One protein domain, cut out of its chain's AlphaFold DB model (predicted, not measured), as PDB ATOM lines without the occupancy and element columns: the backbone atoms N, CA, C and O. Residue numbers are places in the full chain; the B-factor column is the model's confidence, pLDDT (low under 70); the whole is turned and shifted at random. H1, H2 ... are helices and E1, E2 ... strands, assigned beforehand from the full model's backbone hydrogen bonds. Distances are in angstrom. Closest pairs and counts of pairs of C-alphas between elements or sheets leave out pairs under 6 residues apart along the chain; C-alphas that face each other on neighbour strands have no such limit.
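What this domain is: This is residues 10 to 131 of the 134 residues of an uncharacterized protein of Escherichia coli 113303 (UniProt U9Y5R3). This domain has little regular structure: helix H2 sits between two small parallel sheets, E3 E4 and E5 E6. Hairpin E1 E2 lies at one end, and residues 123 to 131, with H4, stick out. The 122 printed residues, under half in named elements, have four named helices and six strands, E1 E2 E3 H1 E4 H2 E5 H3 E6 H4, a mixed class; the whole is only just compact, close to loose, radius of gyration of the C-alphas 16.2 A, spans 52 by 40 by 30 A.

How they stand to each other: E1, residues 10 to 12, and E2, residues 15 to 17, form an antiparallel hairpin; N 15 and O 12 are within hydrogen-bond range, 2.8 A. E3, residues 19 to 21, H1, residues 34 to 40, and E4, residues 53 to 55, make a strand-helix-strand unit, two parallel neighbour strands with a helix between; N 21 and O 54 are within range, 2.9 A. The closest C-alphas of E4 and H2, residues 59 to 69, are Ala 55 and Gly 62, 5.6 A. E5, residues 74 to 77, H3, residues 100 to 105, and E6, residues 112 to 115, make another unit, its crossover right-handed; N 77 and O 114 are within range, 2.8 A. H1 touches H3, about perpendicular at 75 degrees, closest at C-alphas 34 and 102, 7.6 A. In H1, H2 and H3 every O i to N i+4 pair is within range; H4, residues 127 to 130, is too short for one.

Where its parts are: E1 begins at C-alpha 10 (144.131, 156.593, 178.006); H4 ends at C-alpha 130 (157.833, 129.480, 189.584). H2 is 15.4 A long.

The domain as a whole: The printed part has no cut. Links E3 to H1, H1 to E4, E5 to H3 and E6 to H4 are long. Residues 119 to 124, 127 and 130 have pLDDT under 70.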
ATOM      1  N   GLU A  10     145.397 156.577 177.280       86.88
ATOM      2  CA  GLU A  10     144.131 156.593 178.006       86.88
ATOM      3  C   GLU A  10     144.178 155.576 179.158       86.88
ATOM      4  O   GLU A  10     144.442 154.393 178.949       86.88
ATOM      5  N   VAL A  11     143.904 156.028 180.383       87.12
ATOM      6  CA  VAL A  11     143.797 155.170 181.569       87.12
ATOM      7  C   VAL A  11     142.392 155.298 182.139       87.12
ATOM      8  O   VAL A  11     141.961 156.394 182.495       87.12
ATOM      9  N   ARG A  12     141.680 154.176 182.262       89.81
ATOM     10  CA  ARG A  12     140.360 154.104 182.908       89.81
ATOM     11  C   ARG A  12     140.448 153.158 184.092       89.81
ATOM     12  O   ARG A  12     140.815 152.004 183.910       89.81
ATOM     13  N   ASP A  13     140.174 153.651 185.295       92.31
ATOM     14  CA  ASP A  13     140.240 152.863 186.537       92.31
ATOM     15  C   ASP A  13     141.579 152.117 186.731       92.31
ATOM     16  O   ASP A  13     141.627 150.978 187.188       92.31
ATOM     17  N   GLY A  14     142.692 152.748 186.336       88.44
ATOM     18  CA  GLY A  14     144.032 152.146 186.389       88.44
ATOM     19  C   GLY A  14     144.344 151.157 185.258       88.44
ATOM     20  O   GLY A  14     145.426 150.576 185.243       88.44
ATOM     21  N   VAL A  15     143.435 150.975 184.294       86.75
ATOM     22  CA  VAL A  15     143.606 150.095 183.133       86.75
ATOM     23  C   VAL A  15     144.008 150.906 181.904       86.75
ATOM     24  O   VAL A  15     143.292 151.823 181.492       86.75
ATOM     25  N   LEU A  16     145.140 150.540 181.294       87.38
ATOM     26  CA  LEU A  16     145.581 151.096 180.013       87.38
ATOM     27  C   LEU A  16     144.595 150.716 178.904       87.38
ATOM     28  O   LEU A  16     144.345 149.536 178.646       87.38
ATOM     29  N   CYS A  17     144.050 151.730 178.247       90.31
ATOM     30  CA  CYS A  17     143.096 151.614 177.160       90.31
ATOM     31  C   CYS A  17     143.802 151.931 175.842       90.31
ATOM     32  O   CYS A  17     144.384 152.999 175.677       90.31
ATOM     33  N   PHE A  18     143.725 151.000 174.893       91.19
ATOM     34  CA  PHE A  18     144.328 151.152 173.574       91.19
ATOM     35  C   PHE A  18     143.249 151.355 172.518       91.19
ATOM     36  O   PHE A  18     142.194 150.707 172.533       91.19
ATOM     37  N   ARG A  19     143.535 152.210 171.540       93.56
ATOM     38  CA  ARG A  19     142.700 152.386 170.362       93.56
ATOM     39  C   ARG A  19     142.831 151.155 169.470       93.56
ATOM     40  O   ARG A  19     143.888 150.875 168.911       93.56
ATOM     41  N   ARG A  20     141.738 150.414 169.291       93.56
ATOM     42  CA  ARG A  20     141.722 149.286 168.352       93.56
ATOM     43  C   ARG A  20     141.786 149.803 166.914       93.56
ATOM     44  O   ARG A  20     140.891 150.534 166.488       93.56
ATOM     45  N   VAL A  21     142.785 149.362 166.159       95.94
ATOM     46  CA  VAL A  21     142.927 149.657 164.729       95.94
ATOM     47  C   VAL A  21     142.426 148.467 163.932       95.94
ATOM     48  O   VAL A  21     142.893 147.342 164.092       95.94
ATOM     49  N   ALA A  22     141.428 148.713 163.097       94.44
ATOM     50  CA  ALA A  22     140.806 147.708 162.258       94.44
ATOM     51  C   ALA A  22     140.825 148.206 160.815       94.44
ATOM     52  O   ALA A  22     140.518 149.373 160.566       94.44
ATOM     53  N   GLU A  23     141.149 147.326 159.878       88.88
ATOM     54  CA  GLU A  23     141.197 147.656 158.459       88.88
ATOM     55  C   GLU A  23     140.134 146.854 157.713       88.88
ATOM     56  O   GLU A  23     139.930 145.664 157.958       88.88
ATOM     57  N   ARG A  24     139.404 147.513 156.814       87.00
ATOM     58  CA  ARG A  24     138.446 146.836 155.943       87.00
ATOM     59  C   ARG A  24     138.449 147.502 154.575       87.00
ATOM     60  O   ARG A  24     137.764 148.497 154.359       87.00
ATOM     61  N   GLY A  25     139.253 146.946 153.676       87.88
ATOM     62  CA  GLY A  25     139.272 147.326 152.267       87.88
ATOM     63  C   GLY A  25     138.091 146.743 151.485       87.88
ATOM     64  O   GLY A  25     137.044 146.395 152.040       87.88
ATOM     65  N   MET A  26     138.283 146.607 150.173       93.81
ATOM     66  CA  MET A  26     137.323 145.945 149.291       93.81
ATOM     67  C   MET A  26     137.110 144.487 149.717       93.81
ATOM     68  O   MET A  26     138.068 143.780 150.027       93.81
ATOM     69  N   GLU A  27     135.855 144.036 149.720       96.25
ATOM     70  CA  GLU A  27     135.528 142.648 150.042       96.25
ATOM     71  C   GLU A  27     136.165 141.682 149.025       96.25
ATOM     72  O   GLU A  27     135.984 141.856 147.812       96.25
ATOM     73  N   PRO A  28     136.903 140.651 149.478       95.50
ATOM     74  CA  PRO A  28     137.435 139.630 148.586       95.50
ATOM     75  C   PRO A  28     136.320 138.849 147.881       95.50
ATOM     76  O   PRO A  28     135.365 138.405 148.511       95.50
ATOM     77  N   LYS A  29     136.478 138.609 146.573       95.19
ATOM     78  CA  LYS A  29     135.486 137.883 145.753       95.19
ATOM     79  C   LYS A  29     135.259 136.441 146.216       95.19
ATOM     80  O   LYS A  29     134.150 135.925 146.118       95.19
ATOM     81  N   ASN A  30     136.316 135.790 146.700       95.31
ATOM     82  CA  ASN A  30     136.273 134.395 147.123       95.31
ATOM     83  C   ASN A  30     135.854 134.312 148.589       95.31
ATOM     84  O   ASN A  30     136.681 134.459 149.492       95.31
ATOM     85  N   THR A  31     134.572 134.057 148.830       93.56
ATOM     86  CA  THR A  31     134.042 133.865 150.183       93.56
ATOM     87  C   THR A  31     134.689 132.655 150.863       93.56
ATOM     88  O   THR A  31     135.091 131.691 150.213       93.56
ATOM     89  N   ASN A  32     134.821 132.710 152.191       91.38
ATOM     90  CA  ASN A  32     135.487 131.697 153.028       91.38
ATOM     91  C   ASN A  32     136.995 131.478 152.795       91.38
ATOM     92  O   ASN A  32     137.579 130.627 153.468       91.38
ATOM     93  N   SER A  33     137.633 132.248 151.909       94.06
ATOM     94  CA  SER A  33     139.095 132.285 151.786       94.06
ATOM     95  C   SER A  33     139.759 132.888 153.039       94.06
ATOM     96  O   SER A  33     139.099 133.630 153.779       94.06
ATOM     97  N   PRO A  34     141.050 132.606 153.296       94.31
ATOM     98  CA  PRO A  34     141.822 133.269 154.348       94.31
ATOM     99  C   PRO A  34     141.709 134.797 154.312       94.31
ATOM    100  O   PRO A  34     141.492 135.435 155.341       94.31
ATOM    101  N   GLU A  35     141.784 135.385 153.122       94.94
ATOM    102  CA  GLU A  35     141.699 136.825 152.891       94.94
ATOM    103  C   GLU A  35     140.300 137.348 153.218       94.94
ATOM    104  O   GLU A  35     140.152 138.382 153.870       94.94
ATOM    105  N   TRP A  36     139.257 136.610 152.822       95.62
ATOM    106  CA  TRP A  36     137.883 136.961 153.171       95.62
ATOM    107  C   TRP A  36     137.649 136.888 154.680       95.62
ATOM    108  O   TRP A  36     136.974 137.751 155.234       95.62
ATOM    109  N   TRP A  37     138.233 135.908 155.374       94.25
ATOM    110  CA  TRP A  37     138.165 135.836 156.834       94.25
ATOM    111  C   TRP A  37     138.930 136.975 157.514       94.25
ATOM    112  O   TRP A  37     138.399 137.553 158.463       94.25
ATOM    113  N   ALA A  38     140.110 137.348 157.013       94.44
ATOM    114  CA  ALA A  38     140.841 138.524 157.487       94.44
ATOM    115  C   ALA A  38     139.989 139.796 157.330       94.44
ATOM    116  O   ALA A  38     139.772 140.527 158.297       94.44
ATOM    117  N   TRP A  39     139.406 140.005 156.146       95.50
ATOM    118  CA  TRP A  39     138.506 141.123 155.856       95.50
ATOM    119  C   TRP A  39     137.248 141.119 156.741       95.50
ATOM    120  O   TRP A  39     136.848 142.151 157.299       95.50
ATOM    121  N   ARG A  40     136.629 139.946 156.922       94.00
ATOM    122  CA  ARG A  40     135.432 139.768 157.752       94.00
ATOM    123  C   ARG A  40     135.699 140.165 159.196       94.00
ATOM    124  O   ARG A  40     134.834 140.783 159.815       94.00
ATOM    125  N   TRP A  41     136.873 139.841 159.726       92.31
ATOM    126  CA  TRP A  41     137.269 140.222 161.082       92.31
ATOM    127  C   TRP A  41     137.881 141.622 161.177       92.31
ATOM    128  O   TRP A  41     138.245 142.048 162.271       92.31
ATOM    129  N   SER A  42     137.937 142.354 160.059       95.12
ATOM    130  CA  SER A  42     138.602 143.653 159.952       95.12
ATOM    131  C   SER A  42     140.042 143.604 160.476       95.12
ATOM    132  O   SER A  42     140.470 144.473 161.239       95.12
ATOM    133  N   ALA A  43     140.747 142.521 160.139       95.44
ATOM    134  CA  ALA A  43     142.111 142.288 160.573       95.44
ATOM    135  C   ALA A  43     143.035 143.373 160.013       95.44
ATOM    136  O   ALA A  43     142.924 143.743 158.847       95.44
ATOM    137  N   HIS A  44     143.930 143.871 160.858       96.12
ATOM    138  CA  HIS A  44     144.950 144.833 160.471       96.12
ATOM    139  C   HIS A  44     146.258 144.076 160.259       96.12
ATOM    140  O   HIS A  44     146.729 143.412 161.180       96.12
ATOM    141  N   PHE A  45     146.820 144.131 159.053       94.88
ATOM    142  CA  PHE A  45     148.083 143.459 158.759       94.88
ATOM    143  C   PHE A  45     149.261 144.301 159.248       94.88
ATOM    144  O   PHE A  45     149.317 145.507 159.025       94.88
ATOM    145  N   GLY A  46     150.217 143.648 159.902       95.06
ATOM    146  CA  GLY A  46     151.299 144.312 160.613       95.06
ATOM    147  C   GLY A  46     150.882 144.804 162.001       95.06
ATOM    148  O   GLY A  46     149.700 144.925 162.341       95.06
ATOM    149  N   LEU A  47     151.896 145.072 162.822       95.38
ATOM    150  CA  LEU A  47     151.715 145.608 164.167       95.38
ATOM    151  C   LEU A  47     151.621 147.132 164.104       95.38
ATOM    152  O   LEU A  47     152.371 147.764 163.360       95.38
ATOM    153  N   CYS A  48     150.729 147.713 164.904       95.62
ATOM    154  CA  CYS A  48     150.685 149.156 165.100       95.62
ATOM    155  C   CYS A  48     152.013 149.635 165.698       95.62
ATOM    156  O   CYS A  48     152.526 148.996 166.617       95.62
ATOM    157  N   GLU A  49     152.553 150.737 165.175       93.25
ATOM    158  CA  GLU A  49     153.762 151.383 165.706       93.25
ATOM    159  C   GLU A  49     153.439 152.444 166.762       93.25
ATOM    160  O   GLU A  49     154.246 152.655 167.663       93.25
ATOM    161  N   ASP A  50     152.257 153.068 166.687       93.12
ATOM    162  CA  ASP A  50     151.753 153.926 167.760       93.12
ATOM    163  C   ASP A  50     151.468 153.056 168.993       93.12
ATOM    164  O   ASP A  50     150.691 152.095 168.956       93.12
ATOM    165  N   GLU A  51     152.118 153.398 170.101       90.44
ATOM    166  CA  GLU A  51     152.009 152.700 171.378       90.44
ATOM    167  C   GLU A  51     150.615 152.781 172.014       90.44
ATOM    168  O   GLU A  51     150.300 151.998 172.910       90.44
ATOM    169  N   ASN A  52     149.763 153.692 171.545       91.06
ATOM    170  CA  ASN A  52     148.370 153.823 171.965       91.06
ATOM    171  C   ASN A  52     147.420 152.940 171.149       91.06
ATOM    172  O   ASN A  52     146.214 152.926 171.406       91.06
ATOM    173  N   GLU A  53     147.932 152.207 170.163       94.62
ATOM    174  CA  GLU A  53     147.140 151.449 169.205       94.62
ATOM    175  C   GLU A  53     147.370 149.945 169.317       94.62
ATOM    176  O   GLU A  53     148.472 149.475 169.586       94.62
ATOM    177  N   ILE A  54     146.318 149.166 169.064       95.12
ATOM    178  CA  ILE A  54     146.400 147.705 168.982       95.12
ATOM    179  C   ILE A  54     145.724 147.226 167.700       95.12
ATOM    180  O   ILE A  54     144.538 147.496 167.467       95.12
ATOM    181  N   ALA A  55     146.470 146.470 166.894       96.12
ATOM    182  CA  ALA A  55     145.982 145.860 165.668       96.12
ATOM    183  C   ALA A  55     144.858 144.846 165.937       96.12
ATOM    184  O   ALA A  55     144.883 144.066 166.895       96.12
ATOM    185  N   SER A  56     143.848 144.838 165.066       94.62
ATOM    186  CA  SER A  56     142.746 143.880 165.123       94.62
ATOM    187  C   SER A  56     142.999 142.608 164.305       94.62
ATOM    188  O   SER A  56     143.949 142.510 163.539       94.62
ATOM    189  N   GLY A  57     142.117 141.618 164.466       91.69
ATOM    190  CA  GLY A  57     142.184 140.303 163.823       91.69
ATOM    191  C   GLY A  57     141.684 139.207 164.759       91.69
ATOM    192  O   GLY A  57     140.695 138.543 164.468       91.69
ATOM    193  N   ASN A  58     142.283 139.095 165.946       92.31
ATOM    194  CA  ASN A  58     141.723 138.384 167.098       92.31
ATOM    195  C   ASN A  58     142.410 138.848 168.400       92.31
ATOM    196  O   ASN A  58     143.297 139.702 168.377       92.31
ATOM    197  N   SER A  59     142.013 138.279 169.540       91.88
ATOM    198  CA  SER A  59     142.613 138.602 170.842       91.88
ATOM    199  C   SER A  59     144.106 138.268 170.922       91.88
ATOM    200  O   SER A  59     144.866 139.032 171.506       91.88
ATOM    201  N   ALA A  60     144.543 137.160 170.319       94.06
ATOM    202  CA  ALA A  60     145.943 136.745 170.344       94.06
ATOM    203  C   ALA A  60     146.859 137.681 169.542       94.06
ATOM    204  O   ALA A  60     147.976 137.960 169.965       94.06
ATOM    205  N   TYR A  61     146.385 138.196 168.409       95.75
ATOM    206  CA  TYR A  61     147.124 139.163 167.608       95.75
ATOM    207  C   TYR A  61     147.210 140.521 168.307       95.75
ATOM    208  O   TYR A  61     148.275 141.131 168.339       95.75
ATOM    209  N   GLY A  62     146.132 140.942 168.978       95.31
ATOM    210  CA  GLY A  62     146.181 142.119 169.844       95.31
ATOM    211  C   GLY A  62     147.188 141.962 170.993       95.31
ATOM    212  O   GLY A  62     147.959 142.875 171.270       95.31
ATOM    213  N   ALA A  63     147.253 140.775 171.608       95.31
ATOM    214  CA  ALA A  63     148.253 140.466 172.630       95.31
ATOM    215  C   ALA A  63     149.690 140.474 172.076       95.31
ATOM    216  O   ALA A  63     150.601 140.941 172.756       95.31
ATOM    217  N   LEU A  64     149.899 140.015 170.835       96.06
ATOM    218  CA  LEU A  64     151.195 140.118 170.162       96.06
ATOM    219  C   LEU A  64     151.603 141.582 169.946       96.06
ATOM    220  O   LEU A  64     152.753 141.934 170.199       96.06
ATOM    221  N   ASN A  65     150.670 142.442 169.526       96.19
ATOM    222  CA  ASN A  65     150.948 143.868 169.362       96.19
ATOM    223  C   ASN A  65     151.309 144.531 170.699       96.19
ATOM    224  O   ASN A  65     152.226 145.345 170.743       96.19
ATOM    225  N   LEU A  66     150.647 144.143 171.794       94.75
ATOM    226  CA  LEU A  66     151.011 144.601 173.135       94.75
ATOM    227  C   LEU A  66     152.410 144.115 173.544       94.75
ATOM    228  O   LEU A  66     153.195 144.894 174.078       94.75
ATOM    229  N   ALA A  67     152.754 142.852 173.276       95.00
ATOM    230  CA  ALA A  67     154.091 142.328 173.556       95.00
ATOM    231  C   ALA A  67     155.179 143.107 172.796       95.00
ATOM    232  O   ALA A  67     156.220 143.433 173.370       95.00
ATOM    233  N   PHE A  68     154.910 143.464 171.538       95.25
ATOM    234  CA  PHE A  68     155.776 144.332 170.742       95.25
ATOM    235  C   PHE A  68     155.952 145.719 171.376       95.25
ATOM    236  O   PHE A  68     157.089 146.166 171.518       95.25
ATOM    237  N   HIS A  69     154.866 146.350 171.841       93.81
ATOM    238  CA  HIS A  69     154.907 147.654 172.524       93.81
ATOM    239  C   HIS A  69     155.682 147.633 173.842       93.81
ATOM    240  O   HIS A  69     156.330 148.611 174.199       93.81
ATOM    241  N   ILE A  70     155.657 146.507 174.559       92.88
ATOM    242  CA  ILE A  70     156.453 146.300 175.783       92.88
ATOM    243  C   ILE A  70     157.939 146.028 175.448       92.88
ATOM    244  O   ILE A  70     158.795 146.024 176.330       92.88
ATOM    245  N   GLY A  71     158.278 145.843 174.168       91.38
ATOM    246  CA  GLY A  71     159.649 145.672 173.692       91.38
ATOM    247  C   GLY A  71     160.110 144.219 173.577       91.38
ATOM    248  O   GLY A  71     161.292 143.982 173.312       91.38
ATOM    249  N   PHE A  72     159.215 143.235 173.726       93.19
ATOM    250  CA  PHE A  72     159.572 141.832 173.513       93.19
ATOM    251  C   PHE A  72     159.937 141.577 172.047       93.19
ATOM    252  O   PHE A  72     159.277 142.056 171.124       93.19
ATOM    253  N   LYS A  73     161.005 140.802 171.835       90.81
ATOM    254  CA  LYS A  73     161.493 140.426 170.497       90.81
ATOM    255  C   LYS A  73     161.223 138.976 170.135       90.81
ATOM    256  O   LYS A  73     161.098 138.690 168.954       90.81
ATOM    257  N   HIS A  74     161.078 138.109 171.136       93.19
ATOM    258  CA  HIS A  74     160.770 136.693 170.970       93.19
ATOM    259  C   HIS A  74     159.494 136.367 171.741       93.19
ATOM    260  O   HIS A  74     159.414 136.624 172.943       93.19
ATOM    261  N   VAL A  75     158.498 135.815 171.054       92.19
ATOM    262  CA  VAL A  75     157.183 135.497 171.619       92.19
ATOM    263  C   VAL A  75     156.798 134.064 171.273       92.19
ATOM    264  O   VAL A  75     156.873 133.640 170.121       92.19
ATOM    265  N   ALA A  76     156.332 133.327 172.277       90.94
ATOM    266  CA  ALA A  76     155.734 132.010 172.100       90.94
ATOM    267  C   ALA A  76     154.202 132.125 172.089       90.94
ATOM    268  O   ALA A  76     153.602 132.629 173.038       90.94
ATOM    269  N   LEU A  77     153.557 131.635 171.028       88.38
ATOM    270  CA  LEU A  77     152.102 131.525 170.941       88.38
ATOM    271  C   LEU A  77     151.649 130.173 171.480       88.38
ATOM    272  O   LEU A  77     151.905 129.130 170.876       88.38
ATOM    273  N   VAL A  78     150.917 130.204 172.590       86.44
ATOM    274  CA  VAL A  78     150.340 129.022 173.237       86.44
ATOM    275  C   VAL A  78     148.817 129.114 173.177       86.44
ATOM    276  O   VAL A  78     148.246 130.178 173.403       86.44
ATOM    277  N   GLY A  79     148.146 128.008 172.846       81.00
ATOM    278  CA  GLY A  79     146.680 127.969 172.728       81.00
ATOM    279  C   GLY A  79     146.118 128.596 171.445       81.00
ATOM    280  O   GLY A  79     144.907 128.766 171.332       81.00
ATOM    281  N   VAL A  80     146.982 128.924 170.477       85.12
ATOM    282  CA  VAL A  80     146.615 129.394 169.134       85.12
ATOM    283  C   VAL A  80     147.364 128.546 168.115       85.12
ATOM    284  O   VAL A  80     148.583 128.644 167.986       85.12
ATOM    285  N   ASP A  81     146.631 127.698 167.404       83.62
ATOM    286  CA  ASP A  81     147.183 126.685 166.501       83.62
ATOM    287  C   ASP A  81     146.758 126.889 165.034       83.62
ATOM    288  O   ASP A  81     147.343 126.291 164.134       83.62
ATOM    289  N   ALA A  82     145.774 127.766 164.791       86.94
ATOM    290  CA  ALA A  82     145.199 128.060 163.479       86.94
ATOM    291  C   ALA A  82     144.675 126.818 162.732       86.94
ATOM    292  O   ALA A  82     144.577 126.825 161.503       86.94
ATOM    293  N   THR A  83     144.313 125.761 163.463       85.00
ATOM    294  CA  THR A  83     143.813 124.517 162.875       85.00
ATOM    295  C   THR A  83     142.281 124.487 162.847       85.00
ATOM    296  O   THR A  83     141.594 125.403 163.309       85.00
ATOM    297  N   GLN A  84     141.721 123.443 162.235       86.56
ATOM    298  CA  GLN A  84     140.309 123.070 162.392       86.56
ATOM    299  C   GLN A  84     140.153 121.833 163.282       86.56
ATOM    300  O   GLN A  84     139.081 121.226 163.311       86.56
ATOM    301  N   GLU A  85     141.218 121.439 163.983       85.62
ATOM    302  CA  GLU A  85     141.183 120.268 164.841       85.62
ATOM    303  C   GLU A  85     140.231 120.505 166.026       85.62
ATOM    304  O   GLU A  85     140.066 121.640 166.496       85.62
ATOM    305  N   PRO A  86     139.549 119.455 166.509       83.38
ATOM    306  CA  PRO A  86     138.716 119.558 167.695       83.38
ATOM    307  C   PRO A  86     139.520 120.015 168.914       83.38
ATOM    308  O   PRO A  86     140.649 119.583 169.141       83.38
ATOM    309  N   ARG A  87     138.902 120.830 169.770       80.25
ATOM    310  CA  ARG A  87     139.492 121.190 171.066       80.25
ATOM    311  C   ARG A  87     139.685 119.939 171.923       80.25
ATOM    312  O   ARG A  87     138.715 119.224 172.173       80.25
ATOM    313  N   VAL A  88     140.888 119.785 172.480       74.50
ATOM    314  CA  VAL A  88     141.328 118.633 173.296       74.50
ATOM    315  C   VAL A  88     140.293 118.174 174.334       74.50
ATOM    316  O   VAL A  88     140.051 116.981 174.466       74.50
ATOM    317  N   HIS A  89     139.653 119.101 175.057       73.62
ATOM    318  CA  HIS A  89     138.770 118.744 176.180       73.62
ATOM    319  C   HIS A  89     137.273 118.720 175.868       73.62
ATOM    320  O   HIS A  89     136.525 118.043 176.561       73.62
ATOM    321  N   SER A  90     136.811 119.485 174.877       78.06
ATOM    322  CA  SER A  90     135.367 119.648 174.625       78.06
ATOM    323  C   SER A  90     134.898 119.001 173.327       78.06
ATOM    324  O   SER A  90     133.696 118.936 173.096       78.06
ATOM    325  N   GLY A  91     135.817 118.594 172.444       80.56
ATOM    326  CA  GLY A  91     135.490 118.117 171.097       80.56
ATOM    327  C   GLY A  91     134.897 119.189 170.171       80.56
ATOM    328  O   GLY A  91     134.709 118.935 168.986       80.56
ATOM    329  N   GLY A  92     134.621 120.399 170.675       81.88
ATOM    330  CA  GLY A  92     134.122 121.505 169.868       81.88
ATOM    331  C   GLY A  92     135.160 121.936 168.838       81.88
ATOM    332  O   GLY A  92     136.331 122.115 169.174       81.88
ATOM    333  N   THR A  93     134.730 122.128 167.596       82.44
ATOM    334  CA  THR A  93     135.591 122.608 166.515       82.44
ATOM    335  C   THR A  93     135.594 124.135 166.474       82.44
ATOM    336  O   THR A  93     134.567 124.781 166.728       82.44
ATOM    337  N   PRO A  94     136.745 124.767 166.203       82.69
ATOM    338  CA  PRO A  94     136.761 126.192 165.933       82.69
ATOM    339  C   PRO A  94     135.988 126.487 164.638       82.69
ATOM    340  O   PRO A  94     135.801 125.624 163.783       82.69
ATOM    341  N   LYS A  95     135.553 127.743 164.473       84.19
ATOM    342  CA  LYS A  95     135.181 128.241 163.140       84.19
ATOM    343  C   LYS A  95     136.440 128.295 162.263       84.19
ATOM    344  O   LYS A  95     137.531 127.948 162.700       84.19
ATOM    345  N   ASN A  96     136.323 128.804 161.048       88.19
ATOM    346  CA  ASN A  96     137.467 128.933 160.160       88.19
ATOM    347  C   ASN A  96     138.512 129.936 160.707       88.19
ATOM    348  O   ASN A  96     138.230 131.124 160.894       88.19
ATOM    349  N   LEU A  97     139.725 129.435 160.959       89.44
ATOM    350  CA  LEU A  97     140.879 130.188 161.471       89.44
ATOM    351  C   LEU A  97     141.959 130.437 160.405       89.44
ATOM    352  O   LEU A  97     143.066 130.858 160.729       89.44
ATOM    353  N   SER A  98     141.648 130.209 159.128       91.62
ATOM    354  CA  SER A  98     142.631 130.216 158.034       91.62
ATOM    355  C   SER A  98     143.307 131.568 157.777       91.62
ATOM    356  O   SER A  98     144.363 131.610 157.158       91.62
ATOM    357  N   HIS A  99     142.743 132.665 158.285       92.94
ATOM    358  CA  HIS A  99     143.343 134.000 158.217       92.94
ATOM    359  C   HIS A  99     144.516 134.201 159.191       92.94
ATOM    360  O   HIS A  99     145.342 135.084 158.974       92.94
ATOM    361  N   LEU A 100     144.606 133.405 160.265       92.88
ATOM    362  CA  LEU A 100     145.608 133.615 161.311       92.88
ATOM    363  C   LEU A 100     147.050 133.461 160.809       92.88
ATOM    364  O   LEU A 100     147.851 134.336 161.128       92.88
ATOM    365  N   PRO A 101     147.413 132.445 160.002       92.19
ATOM    366  CA  PRO A 101     148.768 132.343 159.470       92.19
ATOM    367  C   PRO A 101     149.184 133.577 158.662       92.19
ATOM    368  O   PRO A 101     150.296 134.059 158.848       92.19
ATOM    369  N   LEU A 102     148.288 134.133 157.834       93.00
ATOM    370  CA  LEU A 102     148.558 135.366 157.081       93.00
ATOM    371  C   LEU A 102     148.797 136.550 158.024       93.00
ATOM    372  O   LEU A 102     149.746 137.315 157.856       93.00
ATOM    373  N   LEU A 103     147.949 136.669 159.044       93.25
ATOM    374  CA  LEU A 103     148.012 137.752 160.013       93.25
ATOM    375  C   LEU A 103     149.316 137.709 160.827       93.25
ATOM    376  O   LEU A 103     150.042 138.699 160.887       93.25
ATOM    377  N   PHE A 104     149.682 136.553 161.384       93.44
ATOM    378  CA  PHE A 104     150.934 136.399 162.133       93.44
ATOM    379  C   PHE A 104     152.175 136.509 161.241       93.44
ATOM    380  O   PHE A 104     153.180 137.071 161.671       93.44
ATOM    381  N   GLN A 105     152.107 136.050 159.987       92.81
ATOM    382  CA  GLN A 105     153.194 136.229 159.024       92.81
ATOM    383  C   GLN A 105     153.490 137.714 158.773       92.81
ATOM    384  O   GLN A 105     154.659 138.081 158.686       92.81
ATOM    385  N   SER A 106     152.467 138.574 158.728       94.38
ATOM    386  CA  SER A 106     152.657 140.018 158.522       94.38
ATOM    387  C   SER A 106     153.389 140.740 159.662       94.38
ATOM    388  O   SER A 106     153.888 141.841 159.464       94.38
ATOM    389  N   ALA A 107     153.492 140.128 160.848       93.94
ATOM    390  CA  ALA A 107     154.211 140.698 161.991       93.94
ATOM    391  C   ALA A 107     155.689 140.261 162.073       93.94
ATOM    392  O   ALA A 107     156.458 140.842 162.842       93.94
ATOM    393  N   ARG A 108     156.104 139.246 161.298       89.88
ATOM    394  CA  ARG A 108     157.397 138.559 161.482       89.88
ATOM    395  C   ARG A 108     158.633 139.423 161.278       89.88
ATOM    396  O   ARG A 108     159.671 139.125 161.852       89.88
ATOM    397  N   GLU A 109     158.540 140.486 160.488       89.38
ATOM    398  CA  GLU A 109     159.672 141.397 160.277       89.38
ATOM    399  C   GLU A 109     159.977 142.259 161.514       89.38
ATOM    400  O   GLU A 109     161.044 142.862 161.607       89.38
ATOM    401  N   ARG A 110     159.046 142.331 162.475       91.50
ATOM    402  CA  ARG A 110     159.124 143.224 163.643       91.50
ATOM    403  C   ARG A 110     159.267 142.474 164.965       91.50
ATOM    404  O   ARG A 110     159.790 143.041 165.927       91.50
ATOM    405  N   ILE A 111     158.805 141.227 165.011       91.62
ATOM    406  CA  ILE A 111     158.844 140.369 166.193       91.62
ATOM    407  C   ILE A 111     158.976 138.901 165.778       91.62
ATOM    408  O   ILE A 111     158.288 138.433 164.870       91.62
ATOM    409  N   ASP A 112     159.867 138.173 166.444       92.31
ATOM    410  CA  ASP A 112     160.057 136.744 166.226       92.31
ATOM    411  C   ASP A 112     159.005 135.961 167.015       92.31
ATOM    412  O   ASP A 112     158.887 136.081 168.238       92.31
ATOM    413  N   VAL A 113     158.205 135.179 166.295       89.12
ATOM    414  CA  VAL A 113     157.052 134.469 166.847       89.12
ATOM    415  C   VAL A 113     157.164 132.987 166.547       89.12
ATOM    416  O   VAL A 113     157.211 132.566 165.385       89.12
ATOM    417  N   VAL A 114     157.118 132.190 167.608       88.19
ATOM    418  CA  VAL A 114     157.092 130.730 167.545       88.19
ATOM    419  C   VAL A 114     155.700 130.244 167.928       88.19
ATOM    420  O   VAL A 114     155.164 130.625 168.966       88.19
ATOM    421  N   SER A 115     155.100 129.382 167.105       84.75
ATOM    422  CA  SER A 115     153.862 128.693 167.478       84.75
ATOM    423  C   SER A 115     154.175 127.428 168.266       84.75
ATOM    424  O   SER A 115     154.915 126.561 167.804       84.75
ATOM    425  N   CYS A 116     153.539 127.291 169.424       83.75
ATOM    426  CA  CYS A 116     153.563 126.082 170.233       83.75
ATOM    427  C   CYS A 116     152.339 125.186 169.968       83.75
ATOM    428  O   CYS A 116     152.035 124.318 170.781       83.75
ATOM    429  N   GLY A 117     151.620 125.367 168.851       76.62
ATOM    430  CA  GLY A 117     150.387 124.622 168.551       76.62
ATOM    431  C   GLY A 117     150.569 123.101 168.438       76.62
ATOM    432  O   GLY A 117     149.628 122.355 168.669       76.62
ATOM    433  N   LYS A 118     151.790 122.633 168.145       72.06
ATOM    434  CA  LYS A 118     152.158 121.202 168.121       72.06
ATOM    435  C   LYS A 118     152.942 120.745 169.352       72.06
ATOM    436  O   LYS A 118     153.569 119.687 169.334       72.06
ATOM    437  N   MET A 119     152.977 121.553 170.404       68.69
ATOM    438  CA  MET A 119     153.649 121.180 171.640       68.69
ATOM    439  C   MET A 119     152.893 120.004 172.273       68.69
ATOM    440  O   MET A 119     151.699 120.106 172.536       68.69
ATOM    441  N   GLY A 120     153.583 118.883 172.507       62.94
ATOM    442  CA  GLY A 120     152.975 117.633 172.999       62.94
ATOM    443  C   GLY A 120     152.411 117.696 174.426       62.94
ATOM    444  O   GLY A 120     151.852 116.716 174.908       62.94
ATOM    445  N   GLY A 121     152.558 118.836 175.104       64.00
ATOM    446  CA  GLY A 121     152.002 119.130 176.420       64.00
ATOM    447  C   GLY A 121     152.465 120.502 176.908       64.00
ATOM    448  O   GLY A 121     153.534 120.971 176.529       64.00
ATOM    449  N   ILE A 122     151.673 121.165 177.748       63.94
ATOM    450  CA  ILE A 122     152.108 122.398 178.417       63.94
ATOM    451  C   ILE A 122     153.061 121.989 179.548       63.94
ATOM    452  O   ILE A 122     152.631 121.195 180.394       63.94
ATOM    453  N   PRO A 123     154.304 122.509 179.605       65.06
ATOM    454  CA  PRO A 123     155.185 122.293 180.747       65.06
ATOM    455  C   PRO A 123     154.446 122.628 182.044       65.06
ATOM    456  O   PRO A 123     154.003 123.758 182.248       65.06
ATOM    457  N   GLN A 124     154.250 121.623 182.895       63.75
ATOM    458  CA  GLN A 124     153.576 121.809 184.173       63.75
ATOM    459  C   GLN A 124     154.591 122.381 185.158       63.75
ATOM    460  O   GLN A 124     155.457 121.665 185.652       63.75
ATOM    461  N   MET A 125     154.492 123.679 185.417       75.50
ATOM    462  CA  MET A 125     155.124 124.321 186.563       75.50
ATOM    463  C   MET A 125     154.037 125.093 187.290       75.50
ATOM    464  O   MET A 125     153.353 125.937 186.709       75.50
ATOM    465  N   THR A 126     153.834 124.783 188.562       76.56
ATOM    466  CA  THR A 126     152.876 125.523 189.377       76.56
ATOM    467  C   THR A 126     153.387 126.946 189.611       76.56
ATOM    468  O   THR A 126     154.593 127.181 189.702       76.56
ATOM    469  N   LEU A 127     152.477 127.909 189.794       66.56
ATOM    470  CA  LEU A 127     152.850 129.288 190.149       66.56
ATOM    471  C   LEU A 127     153.745 129.328 191.403       66.56
ATOM    472  O   LEU A 127     154.664 130.131 191.503       66.56
ATOM    473  N   LYS A 128     153.504 128.406 192.344       74.62
ATOM    474  CA  LYS A 128     154.296 128.242 193.565       74.62
ATOM    475  C   LYS A 128     155.732 127.790 193.288       74.62
ATOM    476  O   LYS A 128     156.634 128.219 193.996       74.62
ATOM    477  N   GLU A 129     155.944 126.900 192.324       76.69
ATOM    478  CA  GLU A 129     157.286 126.475 191.905       76.69
ATOM    479  C   GLU A 129     158.004 127.584 191.139       76.69
ATOM    480  O   GLU A 129     159.191 127.799 191.364       76.69
ATOM    481  N   TRP A 130     157.279 128.337 190.309       67.19
ATOM    482  CA  TRP A 130     157.833 129.480 189.584       67.19
ATOM    483  C   TRP A 130     158.349 130.573 190.531       67.19
ATOM    484  O   TRP A 130     159.504 130.972 190.429       67.19
ATOM    485  N   LEU A 131     157.540 130.969 191.520       74.06
ATOM    486  CA  LEU A 131     157.892 132.001 192.508       74.06
ATOM    487  C   LEU A 131     159.039 131.612 193.457       74.06
ATOM    488  O   LEU A 131     159.555 132.466 194.168       74.06
TER     489      LEU A 131